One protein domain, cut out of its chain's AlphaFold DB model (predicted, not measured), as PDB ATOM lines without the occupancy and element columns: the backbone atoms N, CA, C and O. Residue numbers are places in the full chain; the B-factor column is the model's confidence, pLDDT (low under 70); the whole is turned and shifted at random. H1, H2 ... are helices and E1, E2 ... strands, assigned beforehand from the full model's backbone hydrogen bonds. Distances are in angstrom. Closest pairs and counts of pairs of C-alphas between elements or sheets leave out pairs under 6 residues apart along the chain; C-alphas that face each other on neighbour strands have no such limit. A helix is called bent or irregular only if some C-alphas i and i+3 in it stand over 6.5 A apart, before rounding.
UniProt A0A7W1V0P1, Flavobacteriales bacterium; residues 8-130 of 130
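This is residues 8 to 130 of the 130 residues of a protein of Flavobacteriales bacterium (UniProt A0A7W1V0P1). A small sheet of three short parallel strands has H4 over one face and H2 towards the opposite face, with H5 packed across H2. H6 makes a long arm whose residues 121 to 129 stick out, as does a loop at residues 49 to 54. The printed part has 123 residues, mostly helix, with elements in the order H1 E1 H2 E2 H3 E3 H4 H5 H6 and sheet order E1 E2 E3. It is loose, with a radius of gyration of the C-alphas of 17.1 A, spanning 58 by 36 by 32 A.

Start at H1, residues 8 to 18, close to but not clearly touching H2, residues 31 to 36; their closest C-alphas, of Met 17 and Ala 34, are 5.9 A apart. E1, residues 23 to 25, is parallel to E2, residues 41 to 44, with N 42 and O 23 at 2.8 A, within hydrogen-bond range. E3, residues 76 to 78, is parallel to E2 too, with N 78 and O 43 at 2.8 A. E1, H2, E2 and E2, H3, E3, with H3 at residues 57 to 60, are strand-helix-strand units, parallel neighbours with a helix between, and have right-handed crossovers. H2 is on the sheet, height 8.2 A; H4, residues 81 to 93, is on the opposite face, height 9.9 A, its Leu 84 closest to Ile 78, C-alphas 5.7 A apart. H5, residues 100 to 109, touches H2 about perpendicular at 82 degrees, closest at the C-alphas of Phe 32 and Phe 106, 6.1 A. H6, residues 114 to 129, touches no helix. O i to N i+4 pairs are within range throughout H1, H2 and H5, in 7 of 9 in H4 and 10 of 12 in H6; H3 is too short for one.

Find C-alpha 8 at (192.109, 208.930, 259.627), where H1 begins its 15.3 A. H4 spans 19.5 A and H5 14.6 A. H6 runs 24.0 A to C-alpha 129 at (193.922, 230.169, 282.160), and is irregular: C-alphas 115 and 118 are 7.4 A apart.

The farthest C-alphas, of Glu 82 and Asn 130, are 58.9 A apart. The printed part has no cut; the links E2 to H3 and H3 to E3 are long, and residue 51 is under pLDDT 70.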
ATOM      1  N   GLU A   8     191.778 209.868 260.688       96.06
ATOM      2  CA  GLU A   8     192.109 208.930 259.627       96.06
ATOM      3  C   GLU A   8     193.238 209.476 258.743       96.06
ATOM      4  O   GLU A   8     194.175 208.737 258.441       96.06
ATOM      5  N   ASP A   9     193.221 210.774 258.414       94.19
ATOM      6  CA  ASP A   9     194.291 211.423 257.640       94.19
ATOM      7  C   ASP A   9     195.640 211.372 258.372       94.19
ATOM      8  O   ASP A   9     196.669 211.048 257.776       94.19
ATOM      9  N   ASN A  10     195.643 211.622 259.686       92.00
ATOM     10  CA  ASN A  10     196.854 211.512 260.505       92.00
ATOM     11  C   ASN A  10     197.377 210.070 260.540       92.00
ATOM     12  O   ASN A  10     198.578 209.830 260.405       92.00
ATOM     13  N   THR A  11     196.471 209.102 260.691       96.06
ATOM     14  CA  THR A  11     196.814 207.674 260.672       96.06
ATOM     15  C   THR A  11     197.425 207.274 259.330       96.06
ATOM     16  O   THR A  11     198.427 206.554 259.289       96.06
ATOM     17  N   LEU A  12     196.854 207.761 258.227       95.81
ATOM     18  CA  LEU A  12     197.369 207.528 256.884       95.81
ATOM     19  C   LEU A  12     198.773 208.119 256.716       95.81
ATOM     20  O   LEU A  12     199.665 207.415 256.241       95.81
ATOM     21  N   LEU A  13     198.991 209.368 257.136       93.88
ATOM     22  CA  LEU A  13     200.294 210.031 257.046       93.88
ATOM     23  C   LEU A  13     201.373 209.265 257.822       93.88
ATOM     24  O   LEU A  13     202.406 208.920 257.252       93.88
ATOM     25  N   VAL A  14     201.116 208.955 259.097       94.62
ATOM     26  CA  VAL A  14     202.076 208.259 259.970       94.62
ATOM     27  C   VAL A  14     202.457 206.897 259.396       94.62
ATOM     28  O   VAL A  14     203.638 206.554 259.356       94.62
ATOM     29  N   ASN A  15     201.480 206.122 258.916       96.81
ATOM     30  CA  ASN A  15     201.761 204.819 258.315       96.81
ATOM     31  C   ASN A  15     202.496 204.946 256.979       96.81
ATOM     32  O   ASN A  15     203.428 204.186 256.730       96.81
ATOM     33  N   THR A  16     202.134 205.930 256.150       95.62
ATOM     34  CA  THR A  16     202.833 206.195 254.884       95.62
ATOM     35  C   THR A  16     204.305 206.493 255.142       95.62
ATOM     36  O   THR A  16     205.165 205.877 254.520       95.62
ATOM     37  N   MET A  17     204.610 207.372 256.099       94.81
ATOM     38  CA  MET A  17     205.992 207.692 256.461       94.81
ATOM     39  C   MET A  17     206.717 206.478 257.037       94.81
ATOM     40  O   MET A  17     207.788 206.120 256.562       94.81
ATOM     41  N   ARG A  18     206.118 205.798 258.019       94.50
ATOM     42  CA  ARG A  18     206.736 204.663 258.719       94.50
ATOM     43  C   ARG A  18     207.094 203.488 257.805       94.50
ATOM     44  O   ARG A  18     208.020 202.748 258.124       94.50
ATOM     45  N   HIS A  19     206.341 203.293 256.727       95.00
ATOM     46  CA  HIS A  19     206.511 202.179 255.794       95.00
ATOM     47  C   HIS A  19     207.128 202.595 254.449       95.00
ATOM     48  O   HIS A  19     207.053 201.833 253.490       95.00
ATOM     49  N   SER A  20     207.729 203.784 254.373       93.56
ATOM     50  CA  SER A  20     208.475 204.249 253.199       93.56
ATOM     51  C   SER A  20     209.981 204.116 253.411       93.56
ATOM     52  O   SER A  20     210.465 204.356 254.509       93.56
ATOM     53  N   ASP A  21     210.730 203.840 252.342       92.62
ATOM     54  CA  ASP A  21     212.203 203.896 252.349       92.62
ATOM     55  C   ASP A  21     212.742 205.289 251.977       92.62
ATOM     56  O   ASP A  21     213.860 205.666 252.329       92.62
ATOM     57  N   LEU A  22     211.936 206.072 251.253       93.81
ATOM     58  CA  LEU A  22     212.263 207.414 250.781       93.81
ATOM     59  C   LEU A  22     210.984 208.223 250.570       93.81
ATOM     60  O   LEU A  22     210.027 207.742 249.968       93.81
ATOM     61  N   VAL A  23     211.013 209.498 250.957       94.81
ATOM     62  CA  VAL A  23     209.966 210.465 250.600       94.81
ATOM     63  C   VAL A  23     210.476 211.403 249.512       94.81
ATOM     64  O   VAL A  23     211.437 212.135 249.732       94.81
ATOM     65  N   ILE A  24     209.814 211.433 248.354       95.12
ATOM     66  CA  ILE A  24     210.122 212.372 247.264       95.12
ATOM     67  C   ILE A  24     209.070 213.479 247.234       95.12
ATOM     68  O   ILE A  24     207.876 213.188 247.175       95.12
ATOM     69  N   ASN A  25     209.483 214.749 247.234       92.00
ATOM     70  CA  ASN A  25     208.548 215.867 247.086       92.00
ATOM     71  C   ASN A  25     209.165 217.107 246.395       92.00
ATOM     72  O   ASN A  25     210.293 217.086 245.900       92.00
ATOM     73  N   VAL A  26     208.375 218.181 246.305       90.75
ATOM     74  CA  VAL A  26     208.683 219.441 245.604       90.75
ATOM     75  C   VAL A  26     208.854 220.567 246.633       90.75
ATOM     76  O   VAL A  26     208.124 221.555 246.614       90.75
ATOM     77  N   GLY A  27     209.747 220.375 247.606       87.12
ATOM     78  CA  GLY A  27     209.917 221.319 248.710       87.12
ATOM     79  C   GLY A  27     208.677 221.386 249.596       87.12
ATOM     80  O   GLY A  27     208.032 222.427 249.703       87.12
ATOM     81  N   SER A  28     208.326 220.272 250.231       91.38
ATOM     82  CA  SER A  28     207.308 220.230 251.283       91.38
ATOM     83  C   SER A  28     207.968 220.190 252.659       91.38
ATOM     84  O   SER A  28     208.951 219.478 252.847       91.38
ATOM     85  N   SER A  29     207.386 220.859 253.660       92.06
ATOM     86  CA  SER A  29     207.820 220.720 255.060       92.06
ATOM     87  C   SER A  29     207.644 219.298 255.612       92.06
ATOM     88  O   SER A  29     208.130 219.015 256.702       92.06
ATOM     89  N   MET A  30     207.033 218.388 254.844       93.44
ATOM     90  CA  MET A  30     206.957 216.952 255.136       93.44
ATOM     91  C   MET A  30     208.320 216.266 255.294       93.44
ATOM     92  O   MET A  30     208.382 215.137 255.772       93.44
ATOM     93  N   VAL A  31     209.425 216.929 254.936       94.31
ATOM     94  CA  VAL A  31     210.765 216.486 255.349       94.31
ATOM     95  C   VAL A  31     210.872 216.324 256.868       94.31
ATOM     96  O   VAL A  31     211.517 215.390 257.327       94.31
ATOM     97  N   PHE A  32     210.210 217.177 257.653       94.44
ATOM     98  CA  PHE A  32     210.233 217.093 259.113       94.44
ATOM     99  C   PHE A  32     209.415 215.907 259.629       94.44
ATOM    100  O   PHE A  32     209.838 215.256 260.580       94.44
ATOM    101  N   ASP A  33     208.311 215.570 258.959       94.56
ATOM    102  CA  ASP A  33     207.553 214.350 259.248       94.56
ATOM    103  C   ASP A  33     208.403 213.104 258.948       94.56
ATOM    104  O   ASP A  33     208.499 212.199 259.773       94.56
ATOM    105  N   ALA A  34     209.096 213.075 257.803       95.19
ATOM    106  CA  ALA A  34     209.966 211.962 257.419       95.19
ATOM    107  C   ALA A  34     211.136 211.761 258.405       95.19
ATOM    108  O   ALA A  34     211.424 210.630 258.808       95.19
ATOM    109  N   VAL A  35     211.761 212.853 258.866       94.94
ATOM    110  CA  VAL A  35     212.840 212.818 259.872       94.94
ATOM    111  C   VAL A  35     212.377 212.176 261.178       94.94
ATOM    112  O   VAL A  35     213.118 211.370 261.741       94.94
ATOM    113  N   CYS A  36     211.151 212.456 261.636       94.38
ATOM    114  CA  CYS A  36     210.578 211.823 262.831       94.38
ATOM    115  C   CYS A  36     210.490 210.290 262.715       94.38
ATOM    116  O   CYS A  36     210.507 209.594 263.730       94.38
ATOM    117  N   HIS A  37     210.430 209.760 261.491       94.06
ATOM    118  CA  HIS A  37     210.409 208.326 261.200       94.06
ATOM    119  C   HIS A  37     211.773 207.762 260.778       94.06
ATOM    120  O   HIS A  37     211.863 206.593 260.412       94.06
ATOM    121  N   ASN A  38     212.840 208.566 260.855       93.62
ATOM    122  CA  ASN A  38     214.170 208.225 260.355       93.62
ATOM    123  C   ASN A  38     214.169 207.826 258.863       93.62
ATOM    124  O   ASN A  38     214.953 206.975 258.440       93.62
ATOM    125  N   ILE A  39     213.299 208.457 258.069       94.94
ATOM    126  CA  ILE A  39     213.195 208.244 256.624       94.94
ATOM    127  C   ILE A  39     213.826 209.429 255.885       94.94
ATOM    128  O   ILE A  39     213.466 210.580 256.162       94.94
ATOM    129  N   PRO A  40     214.774 209.202 254.953       94.19
ATOM    130  CA  PRO A  40     215.357 210.288 254.181       94.19
ATOM    131  C   PRO A  40     214.338 210.915 253.229       94.19
ATOM    132  O   PRO A  40     213.359 210.297 252.803       94.19
ATOM    133  N   CYS A  41     214.609 212.160 252.847       95.19
ATOM    134  CA  CYS A  41     213.794 212.893 251.893       95.19
ATOM    135  C   CYS A  41     214.626 213.344 250.691       95.19
ATOM    136  O   CYS A  41     215.792 213.731 250.831       95.19
ATOM    137  N   ALA A  42     214.007 213.306 249.512       94.81
ATOM    138  CA  ALA A  42     214.565 213.810 248.273       94.81
ATOM    139  C   ALA A  42     213.675 214.892 247.658       94.81
ATOM    140  O   ALA A  42     212.451 214.756 247.587       94.81
ATOM    141  N   TYR A  43     214.301 215.960 247.176       95.00
ATOM    142  CA  TYR A  43     213.623 217.111 246.592       95.00
ATOM    143  C   TYR A  43     213.906 217.231 245.100       95.00
ATOM    144  O   TYR A  43     215.055 217.170 244.658       95.00
ATOM    145  N   ILE A  44     212.849 217.467 244.326       94.38
ATOM    146  CA  ILE A  44     212.946 217.746 242.891       94.38
ATOM    147  C   ILE A  44     213.493 219.159 242.678       94.38
ATOM    148  O   ILE A  44     212.865 220.139 243.070       94.38
ATOM    149  N   ARG A  45     214.649 219.283 242.024       93.50
ATOM    150  CA  ARG A  45     215.329 220.558 241.745       93.50
ATOM    151  C   ARG A  45     215.545 220.772 240.246       93.50
ATOM    152  O   ARG A  45     216.621 221.151 239.792       93.50
ATOM    153  N   TYR A  46     214.491 220.536 239.475       92.12
ATOM    154  CA  TYR A  46     214.415 220.901 238.065       92.12
ATOM    155  C   TYR A  46     212.977 221.204 237.662       92.12
ATOM    156  O   TYR A  46     212.018 220.748 238.288       92.12
ATOM    157  N   ASN A  47     212.845 221.988 236.603       90.56
ATOM    158  CA  ASN A  47     211.568 222.274 235.977       90.56
ATOM    159  C   ASN A  47     211.228 221.184 234.955       90.56
ATOM    160  O   ASN A  47     212.108 220.786 234.189       90.56
ATOM    161  N   PRO A  48     209.971 220.715 234.883       85.38
ATOM    162  CA  PRO A  48     209.558 219.847 233.789       85.38
ATOM    163  C   PRO A  48     209.658 220.597 232.454       85.38
ATOM    164  O   PRO A  48     209.393 221.794 232.379       85.38
ATOM    165  N   SER A  49     209.973 219.875 231.379       81.19
ATOM    166  CA  SER A  49     210.183 220.408 230.023       81.19
ATOM    167  C   SER A  49     208.915 220.910 229.308       81.19
ATOM    168  O   SER A  49     208.955 221.188 228.114       81.19
ATOM    169  N   ARG A  50     207.774 221.006 230.003       78.94
ATOM    170  CA  ARG A  50     206.492 221.431 229.419       78.94
ATOM    171  C   ARG A  50     206.349 222.951 229.433       78.94
ATOM    172  O   ARG A  50     206.812 223.622 230.351       78.94
ATOM    173  N   GLU A  51     205.657 223.477 228.428       67.06
ATOM    174  CA  GLU A  51     205.474 224.915 228.253       67.06
ATOM    175  C   GLU A  51     204.464 225.499 229.258       67.06
ATOM    176  O   GLU A  51     203.394 224.941 229.498       67.06
ATOM    177  N   ALA A  52     204.847 226.645 229.834       71.38
ATOM    178  CA  ALA A  52     204.150 227.459 230.837       71.38
ATOM    179  C   ALA A  52     204.041 226.871 232.262       71.38
ATOM    180  O   ALA A  52     202.976 226.476 232.745       71.38
ATOM    181  N   LEU A  53     205.147 226.940 233.006       76.56
ATOM    182  CA  LEU A  53     205.125 226.791 234.461       76.56
ATOM    183  C   LEU A  53     204.532 228.030 235.138       76.56
ATOM    184  O   LEU A  53     205.042 229.137 234.989       76.56
ATOM    185  N   LYS A  54     203.485 227.837 235.950       82.31
ATOM    186  CA  LYS A  54     202.941 228.901 236.820       82.31
ATOM    187  C   LYS A  54     203.902 229.291 237.945       82.31
ATOM    188  O   LYS A  54     203.838 230.411 238.443       82.31
ATOM    189  N   LYS A  55     204.735 228.348 238.392       81.75
ATOM    190  CA  LYS A  55     205.739 228.536 239.440       81.75
ATOM    191  C   LYS A  55     206.993 227.763 239.073       81.75
ATOM    192  O   LYS A  55     206.917 226.586 238.736       81.75
ATOM    193  N   ASP A  56     208.113 228.458 239.157       88.50
ATOM    194  CA  ASP A  56     209.449 227.913 238.969       88.50
ATOM    195  C   ASP A  56     209.910 227.163 240.225       88.50
ATOM    196  O   ASP A  56     209.703 227.642 241.347       88.50
ATOM    197  N   ILE A  57     210.556 226.009 240.045       90.56
ATOM    198  CA  ILE A  57     211.001 225.180 241.166       90.56
ATOM    199  C   ILE A  57     212.027 225.904 242.045       90.56
ATOM    200  O   ILE A  57     211.979 225.813 243.271       90.56
ATOM    201  N   TYR A  58     212.912 226.700 241.440       89.56
ATOM    202  CA  TYR A  58     213.923 227.459 242.176       89.56
ATOM    203  C   TYR A  58     213.299 228.627 242.947       89.56
ATOM    204  O   TYR A  58     213.836 229.050 243.969       89.56
ATOM    205  N   GLY A  59     212.146 229.127 242.496       89.88
ATOM    206  CA  GLY A  59     211.318 230.072 243.239       89.88
ATOM    207  C   GLY A  59     210.719 229.480 244.519       89.88
ATOM    208  O   GLY A  59     210.689 230.166 245.539       89.88
ATOM    209  N   ILE A  60     210.288 228.212 244.500       89.19
ATOM    210  CA  ILE A  60     209.691 227.536 245.669       89.19
ATOM    211  C   ILE A  60     210.698 227.447 246.822       89.19
ATOM    212  O   ILE A  60     210.367 227.779 247.959       89.19
ATOM    213  N   TYR A  61     211.952 227.097 246.530       89.31
ATOM    214  CA  TYR A  61     213.005 226.982 247.548       89.31
ATOM    215  C   TYR A  61     213.456 228.317 248.158       89.31
ATOM    216  O   TYR A  61     214.261 228.323 249.083       89.31
ATOM    217  N   LYS A  62     212.931 229.453 247.679       89.88
ATOM    218  CA  LYS A  62     213.157 230.780 248.276       89.88
ATOM    219  C   LYS A  62     212.066 231.182 249.274       89.88
ATOM    220  O   LYS A  62     212.134 232.269 249.843       89.88
ATOM    221  N   TYR A  63     211.036 230.355 249.463       90.12
ATOM    222  CA  TYR A  63     209.962 230.641 250.412       90.12
ATOM    223  C   TYR A  63     210.437 230.578 251.865       90.12
ATOM    224  O   TYR A  63     211.423 229.921 252.190       90.12
ATOM    225  N   ILE A  64     209.684 231.243 252.748       89.38
ATOM    226  CA  ILE A  64     209.999 231.393 254.178       89.38
ATOM    227  C   ILE A  64     210.297 230.055 254.869       89.38
ATOM    228  O   ILE A  64     211.214 229.970 255.679       89.38
ATOM    229  N   HIS A  65     209.593 228.990 254.477       84.19
ATOM    230  CA  HIS A  65     209.767 227.638 255.012       84.19
ATOM    231  C   HIS A  65     211.181 227.069 254.807       84.19
ATOM    232  O   HIS A  65     211.594 226.197 255.564       84.19
ATOM    233  N   PHE A  66     211.922 227.561 253.807       89.69
ATOM    234  CA  PHE A  66     213.274 227.108 253.466       89.69
ATOM    235  C   PHE A  66     214.370 228.065 253.932       89.69
ATOM    236  O   PHE A  66     215.541 227.771 253.727       89.69
ATOM    237  N   GLN A  67     214.041 229.187 254.582       90.00
ATOM    238  CA  GLN A  67     215.067 230.137 255.033       90.00
ATOM    239  C   GLN A  67     216.016 229.546 256.080       90.00
ATOM    240  O   GLN A  67     217.188 229.904 256.112       90.00
ATOM    241  N   SER A  68     215.520 228.638 256.920       90.94
ATOM    242  CA  SER A  68     216.321 227.917 257.916       90.94
ATOM    243  C   SER A  68     216.996 226.662 257.362       90.94
ATOM    244  O   SER A  68     217.719 225.990 258.098       90.94
ATOM    245  N   MET A  69     216.740 226.312 256.098       91.38
ATOM    246  CA  MET A  69     217.327 225.138 255.469       91.38
ATOM    247  C   MET A  69     218.847 225.339 255.352       91.38
ATOM    248  O   MET A  69     219.275 226.341 254.774       91.38
ATOM    249  N   PRO A  70     219.681 224.422 255.877       88.50
ATOM    250  CA  PRO A  70     221.125 224.570 255.787       88.50
ATOM    251  C   PRO A  70     221.589 224.479 254.329       88.50
ATOM    252  O   PRO A  70     220.980 223.792 253.508       88.50
ATOM    253  N   GLN A  71     222.677 225.184 254.008       81.94
ATOM    254  CA  GLN A  71     223.211 225.240 252.641       81.94
ATOM    255  C   GLN A  71     223.764 223.882 252.184       81.94
ATOM    256  O   GLN A  71     223.580 223.494 251.028       81.94
ATOM    257  N   ASP A  72     224.383 223.136 253.099       77.38
ATOM    258  CA  ASP A  72     225.033 221.867 252.789       77.38
ATOM    259  C   ASP A  72     224.041 220.703 252.879       77.38
ATOM    260  O   ASP A  72     223.629 220.308 253.966       77.38
ATOM    261  N   ALA A  73     223.666 220.139 251.727       75.31
ATOM    262  CA  ALA A  73     222.965 218.853 251.581       75.31
ATOM    263  C   ALA A  73     221.899 218.527 252.667       75.31
ATOM    264  O   ALA A  73     221.986 217.492 253.328       75.31
ATOM    265  N   PRO A  74     220.871 219.377 252.861       82.25
ATOM    266  CA  PRO A  74     219.790 219.122 253.822       82.25
ATOM    267  C   PRO A  74     218.894 217.950 253.408       82.25
ATOM    268  O   PRO A  74     218.158 217.424 254.236       82.25
ATOM    269  N   VAL A  75     218.911 217.584 252.127       92.56
ATOM    270  CA  VAL A  75     218.090 216.551 251.486       92.56
ATOM    271  C   VAL A  75     218.841 215.981 250.281       92.56
ATOM    272  O   VAL A  75     219.815 216.572 249.805       92.56
ATOM    273  N   LEU A  76     218.353 214.866 249.740       93.19
ATOM    274  CA  LEU A  76     218.836 214.327 248.471       93.19
ATOM    275  C   LEU A  76     218.282 215.168 247.308       93.19
ATOM    276  O   LEU A  76     217.071 215.273 247.125       93.19
ATOM    277  N   TRP A  77     219.148 215.778 246.503       93.56
ATOM    278  CA  TRP A  77     218.709 216.601 245.372       93.56
ATOM    279  C   TRP A  77     218.509 215.769 244.105       93.56
ATOM    280  O   TRP A  77     219.449 215.174 243.577       93.56
ATOM    281  N   ILE A  78     217.289 215.784 243.574       94.88
ATOM    282  CA  ILE A  78     216.955 215.199 242.277       94.88
ATOM    283  C   ILE A  78     217.011 216.324 241.243       94.88
ATOM    284  O   ILE A  78     216.026 217.027 241.039       94.88
ATOM    285  N   ASP A  79     218.164 216.514 240.599       93.25
ATOM    286  CA  ASP A  79     218.359 217.582 239.594       93.25
ATOM    287  C   ASP A  79     217.885 217.209 238.190       93.25
ATOM    288  O   ASP A  79     217.833 218.059 237.307       93.25
ATOM    289  N   SER A  80     217.589 215.934 237.957       92.81
ATOM    290  CA  SER A  80     217.036 215.451 236.697       92.81
ATOM    291  C   SER A  80     216.374 214.082 236.898       92.81
ATOM    292  O   SER A  80     216.665 213.404 237.895       92.81
ATOM    293  N   PRO A  81     215.509 213.637 235.969       89.75
ATOM    294  CA  PRO A  81     214.950 212.286 235.992       89.75
ATOM    295  C   PRO A  81     216.020 211.183 236.040       89.75
ATOM    296  O   PRO A  81     215.843 210.169 236.709       89.75
ATOM    297  N   GLU A  82     217.165 211.385 235.390       91.06
ATOM    298  CA  GLU A  82     218.263 210.415 235.341       91.06
ATOM    299  C   GLU A  82     218.959 210.282 236.702       91.06
ATOM    300  O   GLU A  82     219.320 209.174 237.106       91.06
ATOM    301  N   LYS A  83     219.102 211.387 237.449       91.69
ATOM    302  CA  LYS A  83     219.690 211.359 238.798       91.69
ATOM    303  C   LYS A  83     218.836 210.594 239.805       91.69
ATOM    304  O   LYS A  83     219.395 210.008 240.730       91.69
ATOM    305  N   LEU A  84     217.514 210.554 239.618       92.44
ATOM    306  CA  LEU A  84     216.626 209.779 240.488       92.44
ATOM    307  C   LEU A  84     217.037 208.303 240.518       92.44
ATOM    308  O   LEU A  84     217.101 207.712 241.590       92.44
ATOM    309  N   LYS A  85     217.397 207.726 239.366       90.69
ATOM    310  CA  LYS A  85     217.859 206.334 239.297       90.69
ATOM    311  C   LYS A  85     219.094 206.092 240.170       90.69
ATOM    312  O   LYS A  85     219.163 205.074 240.848       90.69
ATOM    313  N   GLY A  86     220.048 207.025 240.165       90.69
ATOM    314  CA  GLY A  86     221.249 206.935 240.998       90.69
ATOM    315  C   GLY A  86     220.931 206.977 242.493       90.69
ATOM    316  O   GLY A  86     221.489 206.196 243.255       90.69
ATOM    317  N   ILE A  87     219.985 207.833 242.896       90.31
ATOM    318  CA  ILE A  87     219.506 207.906 244.284       90.31
ATOM    319  C   ILE A  87     218.847 206.588 244.701       90.31
ATOM    320  O   ILE A  87     219.179 206.055 245.753       90.31
ATOM    321  N   LEU A  88     217.951 206.043 243.872       90.88
ATOM    322  CA  LEU A  88     217.265 204.784 244.178       90.88
ATOM    323  C   LEU A  88     218.244 203.611 244.300       90.88
ATOM    324  O   LEU A  88     218.128 202.827 245.232       90.88
ATOM    325  N   LEU A  89     219.239 203.528 243.409       89.12
ATOM    326  CA  LEU A  89     220.261 202.483 243.478       89.12
ATOM    327  C   LEU A  89     221.098 202.591 244.758       89.12
ATOM    328  O   LEU A  89     221.340 201.585 245.413       89.12
ATOM    329  N   HIS A  90     221.510 203.803 245.137       85.56
ATOM    330  CA  HIS A  90     222.248 204.021 246.380       85.56
ATOM    331  C   HIS A  90     221.440 203.569 247.607       85.56
ATOM    332  O   HIS A  90     221.994 202.897 248.468       85.56
ATOM    333  N   LEU A  91     220.134 203.856 247.649       85.88
ATOM    334  CA  LEU A  91     219.235 203.421 248.729       85.88
ATOM    335  C   LEU A  91     218.981 201.907 248.757       85.88
ATOM    336  O   LEU A  91     218.634 201.368 249.803       85.88
ATOM    337  N   GLU A  92     219.117 201.220 247.623       83.25
ATOM    338  CA  GLU A  92     219.042 199.759 247.561       83.25
ATOM    339  C   GLU A  92     220.338 199.115 248.082       83.25
ATOM    340  O   GLU A  92     220.301 198.100 248.776       83.25
ATOM    341  N   THR A  93     221.492 199.710 247.764       85.31
ATOM    342  CA  THR A  93     222.812 199.175 248.142       85.31
ATOM    343  C   THR A  93     223.254 199.555 249.550       85.31
ATOM    344  O   THR A  93     223.997 198.813 250.191       85.31
ATOM    345  N   GLU A  94     222.824 200.717 250.030       79.12
ATOM    346  CA  GLU A  94     223.157 201.263 251.339       79.12
ATOM    347  C   GLU A  94     221.878 201.471 252.140       79.12
ATOM    348  O   GLU A  94     220.826 201.788 251.595       79.12
ATOM    349  N   LYS A  95     221.950 201.327 253.466       74.19
ATOM    350  CA  LYS A  95     220.775 201.587 254.297       74.19
ATOM    351  C   LYS A  95     220.399 203.066 254.189       74.19
ATOM    352  O   LYS A  95     221.168 203.931 254.605       74.19
ATOM    353  N   ALA A  96     219.189 203.329 253.702       75.44
ATOM    354  CA  ALA A  96     218.570 204.645 253.707       75.44
ATOM    355  C   ALA A  96     218.656 205.267 255.114       75.44
ATOM    356  O   ALA A  96     218.116 204.729 256.084       75.44
ATOM    357  N   THR A  97     219.373 206.383 255.244       83.31
ATOM    358  CA  THR A  97     219.492 207.117 256.507       83.31
ATOM    359  C   THR A  97     219.255 208.597 256.280       83.31
ATOM    360  O   THR A  97     219.587 209.155 255.232       83.31
ATOM    361  N   VAL A  98     218.638 209.233 257.272       86.69
ATOM    362  CA  VAL A  98     218.450 210.680 257.284       86.69
ATOM    363  C   VAL A  98     219.816 211.357 257.299       86.69
ATOM    364  O   VAL A  98     220.703 210.971 258.063       86.69
ATOM    365  N   LEU A  99     219.982 212.389 256.472       88.75
ATOM    366  CA  LEU A  99     221.228 213.143 256.436       88.75
ATOM    367  C   LEU A  99     221.394 213.925 257.751       88.75
ATOM    368  O   LEU A  99     220.424 214.522 258.231       88.75
ATOM    369  N   PRO A 100     222.610 214.010 258.322       92.50
ATOM    370  CA  PRO A 100     222.843 214.761 259.559       92.50
ATOM    371  C   PRO A 100     222.338 216.209 259.494       92.50
ATOM    372  O   PRO A 100     221.763 216.725 260.451       92.50
ATOM    373  N   ASN A 101     222.467 216.847 258.329       94.50
ATOM    374  CA  ASN A 101     222.001 218.215 258.126       94.50
ATOM    375  C   ASN A 101     220.471 218.336 258.123       94.50
ATOM    376  O   ASN A 101     219.956 219.373 258.534       94.50
ATOM    377  N   THR A 102     219.730 217.286 257.755       94.56
ATOM    378  CA  THR A 102     218.268 217.258 257.921       94.56
ATOM    379  C   THR A 102     217.885 217.224 259.400       94.56
ATOM    380  O   THR A 102     216.965 217.929 259.811       94.56
ATOM    381  N   VAL A 103     218.609 216.452 260.219       94.19
ATOM    382  CA  VAL A 103     218.383 216.386 261.674       94.19
ATOM    383  C   VAL A 103     218.665 217.741 262.327       94.19
ATOM    384  O   VAL A 103     217.848 218.233 263.102       94.19
ATOM    385  N   ASN A 104     219.774 218.387 261.962       93.81
ATOM    386  CA  ASN A 104     220.120 219.728 262.448       93.81
ATOM    387  C   ASN A 104     219.071 220.773 262.037       93.81
ATOM    388  O   ASN A 104     218.703 221.654 262.818       93.81
ATOM    389  N   TRP A 105     218.549 220.661 260.813       94.50
ATOM    390  CA  TRP A 105     217.472 221.524 260.348       94.50
ATOM    391  C   TRP A 105     216.188 221.319 261.164       94.50
ATOM    392  O   TRP A 105     215.589 222.292 261.622       94.50
ATOM    393  N   PHE A 106     215.807 220.066 261.430       95.25
ATOM    394  CA  PHE A 106     214.670 219.737 262.291       95.25
ATOM    395  C   PHE A 106     214.823 220.322 263.706       95.25
ATOM    396  O   PHE A 106     213.871 220.911 264.219       95.25
ATOM    397  N   GLN A 107     216.027 220.243 264.283       94.69
ATOM    398  CA  GLN A 107     216.368 220.830 265.586       94.69
ATOM    399  C   GLN A 107     216.315 222.353 265.622       94.69
ATOM    400  O   GLN A 107     216.031 222.939 266.662       94.69
ATOM    401  N   THR A 108     216.568 222.997 264.486       93.38
ATOM    402  CA  THR A 108     216.465 224.452 264.365       93.38
ATOM    403  C   THR A 108     215.005 224.907 264.369       93.38
ATOM    404  O   THR A 108     214.685 225.960 264.914       93.38
ATOM    405  N   ILE A 109     214.113 224.125 263.752       92.38
ATOM    406  CA  ILE A 109     212.696 224.478 263.599       92.38
ATOM    407  C   ILE A 109     211.857 224.100 264.822       92.38
ATOM    408  O   ILE A 109     210.909 224.812 265.152       92.38
ATOM    409  N   ASN A 110     212.181 222.993 265.489       93.12
ATOM    410  CA  ASN A 110     211.347 222.429 266.547       93.12
ATOM    411  C   ASN A 110     212.004 222.552 267.919       93.12
ATOM    412  O   ASN A 110     213.212 222.409 268.071       93.12
ATOM    413  N   GLN A 111     211.191 222.737 268.959       95.25
ATOM    414  CA  GLN A 111     211.681 222.604 270.327       95.25
ATOM    415  C   GLN A 111     211.882 221.124 270.679       95.25
ATOM    416  O   GLN A 111     210.961 220.312 270.557       95.25
ATOM    417  N   HIS A 112     213.065 220.793 271.197       94.50
ATOM    418  CA  HIS A 112     213.408 219.440 271.629       94.50
ATOM    419  C   HIS A 112     213.181 219.223 273.137       94.50
ATOM    420  O   HIS A 112     213.337 220.164 273.920       94.50
ATOM    421  N   PRO A 113     212.838 217.992 273.568       95.69
ATOM    422  CA  PRO A 113     212.473 216.837 272.733       95.69
ATOM    423  C   PRO A 113     211.101 217.024 272.036       95.69
ATOM    424  O   PRO A 113     210.180 217.562 272.666       95.69
ATOM    425  N   PRO A 114     210.940 216.661 270.745       93.88
ATOM    426  CA  PRO A 114     209.730 216.941 269.961       93.88
ATOM    427  C   PRO A 114     208.494 216.177 270.459       93.88
ATOM    428  O   PRO A 114     207.396 216.724 270.444       93.88
ATOM    429  N   GLU A 115     208.660 214.971 271.003       94.56
ATOM    430  CA  GLU A 115     207.584 214.138 271.558       94.56
ATOM    431  C   GLU A 115     206.872 214.781 272.759       94.56
ATOM    432  O   GLU A 115     205.748 214.422 273.099       94.56
ATOM    433  N   LYS A 116     207.498 215.788 273.375       97.19
ATOM    434  CA  LYS A 116     206.929 216.574 274.473       97.19
ATOM    435  C   LYS A 116     206.103 217.776 274.001       97.19
ATOM    436  O   LYS A 116     205.689 218.582 274.831       97.19
ATOM    437  N   ALA A 117     205.858 217.927 272.696       95.56
ATOM    438  CA  ALA A 117     205.102 219.056 272.151       95.56
ATOM    439  C   ALA A 117     203.710 219.192 272.784       95.56
ATOM    440  O   ALA A 117     203.375 220.270 273.269       95.56
ATOM    441  N   SER A 118     202.939 218.102 272.862       96.00
ATOM    442  CA  SER A 118     201.591 218.124 273.448       96.00
ATOM    443  C   SER A 118     201.603 218.502 274.932       96.00
ATOM    444  O   SER A 118     200.790 219.315 275.361       96.00
ATOM    445  N   GLU A 119     202.565 217.983 275.704       98.19
ATOM    446  CA  GLU A 119     202.737 218.342 277.121       98.19
ATOM    447  C   GLU A 119     203.078 219.831 277.283       98.19
ATOM    448  O   GLU A 119     202.498 220.514 278.125       98.19
ATOM    449  N   ARG A 120     203.976 220.371 276.446       97.44
ATOM    450  CA  ARG A 120     204.325 221.801 276.467       97.44
ATOM    451  C   ARG A 120     203.139 222.692 276.111       97.44
ATOM    452  O   ARG A 120     202.963 223.727 276.748       97.44
ATOM    453  N   ILE A 121     202.342 222.299 275.114       97.19
ATOM    454  CA  ILE A 121     201.122 223.023 274.735       97.19
ATOM    455  C   ILE A 121     200.142 223.030 275.908       97.19
ATOM    456  O   ILE A 121     199.652 224.096 276.272       97.19
ATOM    457  N   TRP A 122     199.914 221.875 276.537       97.94
ATOM    458  CA  TRP A 122     199.032 221.752 277.698       97.94
ATOM    459  C   TRP A 122     199.464 222.666 278.852       97.94
ATOM    460  O   TRP A 122     198.686 223.507 279.294       97.94
ATOM    461  N   VAL A 123     200.736 222.590 279.261       97.88
ATOM    462  CA  VAL A 123     201.310 223.461 280.304       97.88
ATOM    463  C   VAL A 123     201.208 224.943 279.924       97.88
ATOM    464  O   VAL A 123     201.004 225.800 280.784       97.88
ATOM    465  N   GLY A 124     201.370 225.274 278.642       97.44
ATOM    466  CA  GLY A 124     201.199 226.635 278.138       97.44
ATOM    467  C   GLY A 124     199.768 227.141 278.311       97.44
ATOM    468  O   GLY A 124     199.578 228.256 278.785       97.44
ATOM    469  N   ILE A 125     198.774 226.311 277.985       98.00
ATOM    470  CA  ILE A 125     197.355 226.633 278.171       98.00
ATOM    471  C   ILE A 125     197.049 226.826 279.658       98.00
ATOM    472  O   ILE A 125     196.474 227.850 280.013       98.00
ATOM    473  N   GLU A 126     197.488 225.909 280.529       98.12
ATOM    474  CA  GLU A 126     197.289 226.000 281.985       98.12
ATOM    475  C   GLU A 126     197.817 227.314 282.577       98.12
ATOM    476  O   GLU A 126     197.180 227.890 283.452       98.12
ATOM    477  N   LYS A 127     198.955 227.815 282.088       97.88
ATOM    478  CA  LYS A 127     199.529 229.099 282.529       97.88
ATOM    479  C   LYS A 127     198.764 230.329 282.047       97.88
ATOM    480  O   LYS A 127     198.980 231.405 282.586       97.88
ATOM    481  N   ILE A 128     197.975 230.203 280.981       97.62
ATOM    482  CA  ILE A 128     197.175 231.305 280.430       97.62
ATOM    483  C   ILE A 128     195.817 231.384 281.133       97.62
ATOM    484  O   ILE A 128     195.272 232.476 281.274       97.62
ATOM    485  N   ILE A 129     195.253 230.237 281.535       96.19
ATOM    486  CA  ILE A 129     193.922 230.169 282.160       96.19
ATOM    487  C   ILE A 129     193.929 230.359 283.684       96.19
ATOM    488  O   ILE A 129     192.879 230.687 284.233       96.19
ATOM    489  N   ASN A 130     195.068 230.128 284.346       85.88
ATOM    490  CA  ASN A 130     195.261 230.342 285.786       85.88
ATOM    491  C   ASN A 130     195.957 231.678 286.049       85.88
ATOM    492  O   ASN A 130     195.601 232.326 287.056       85.88
TER     493      ASN A 130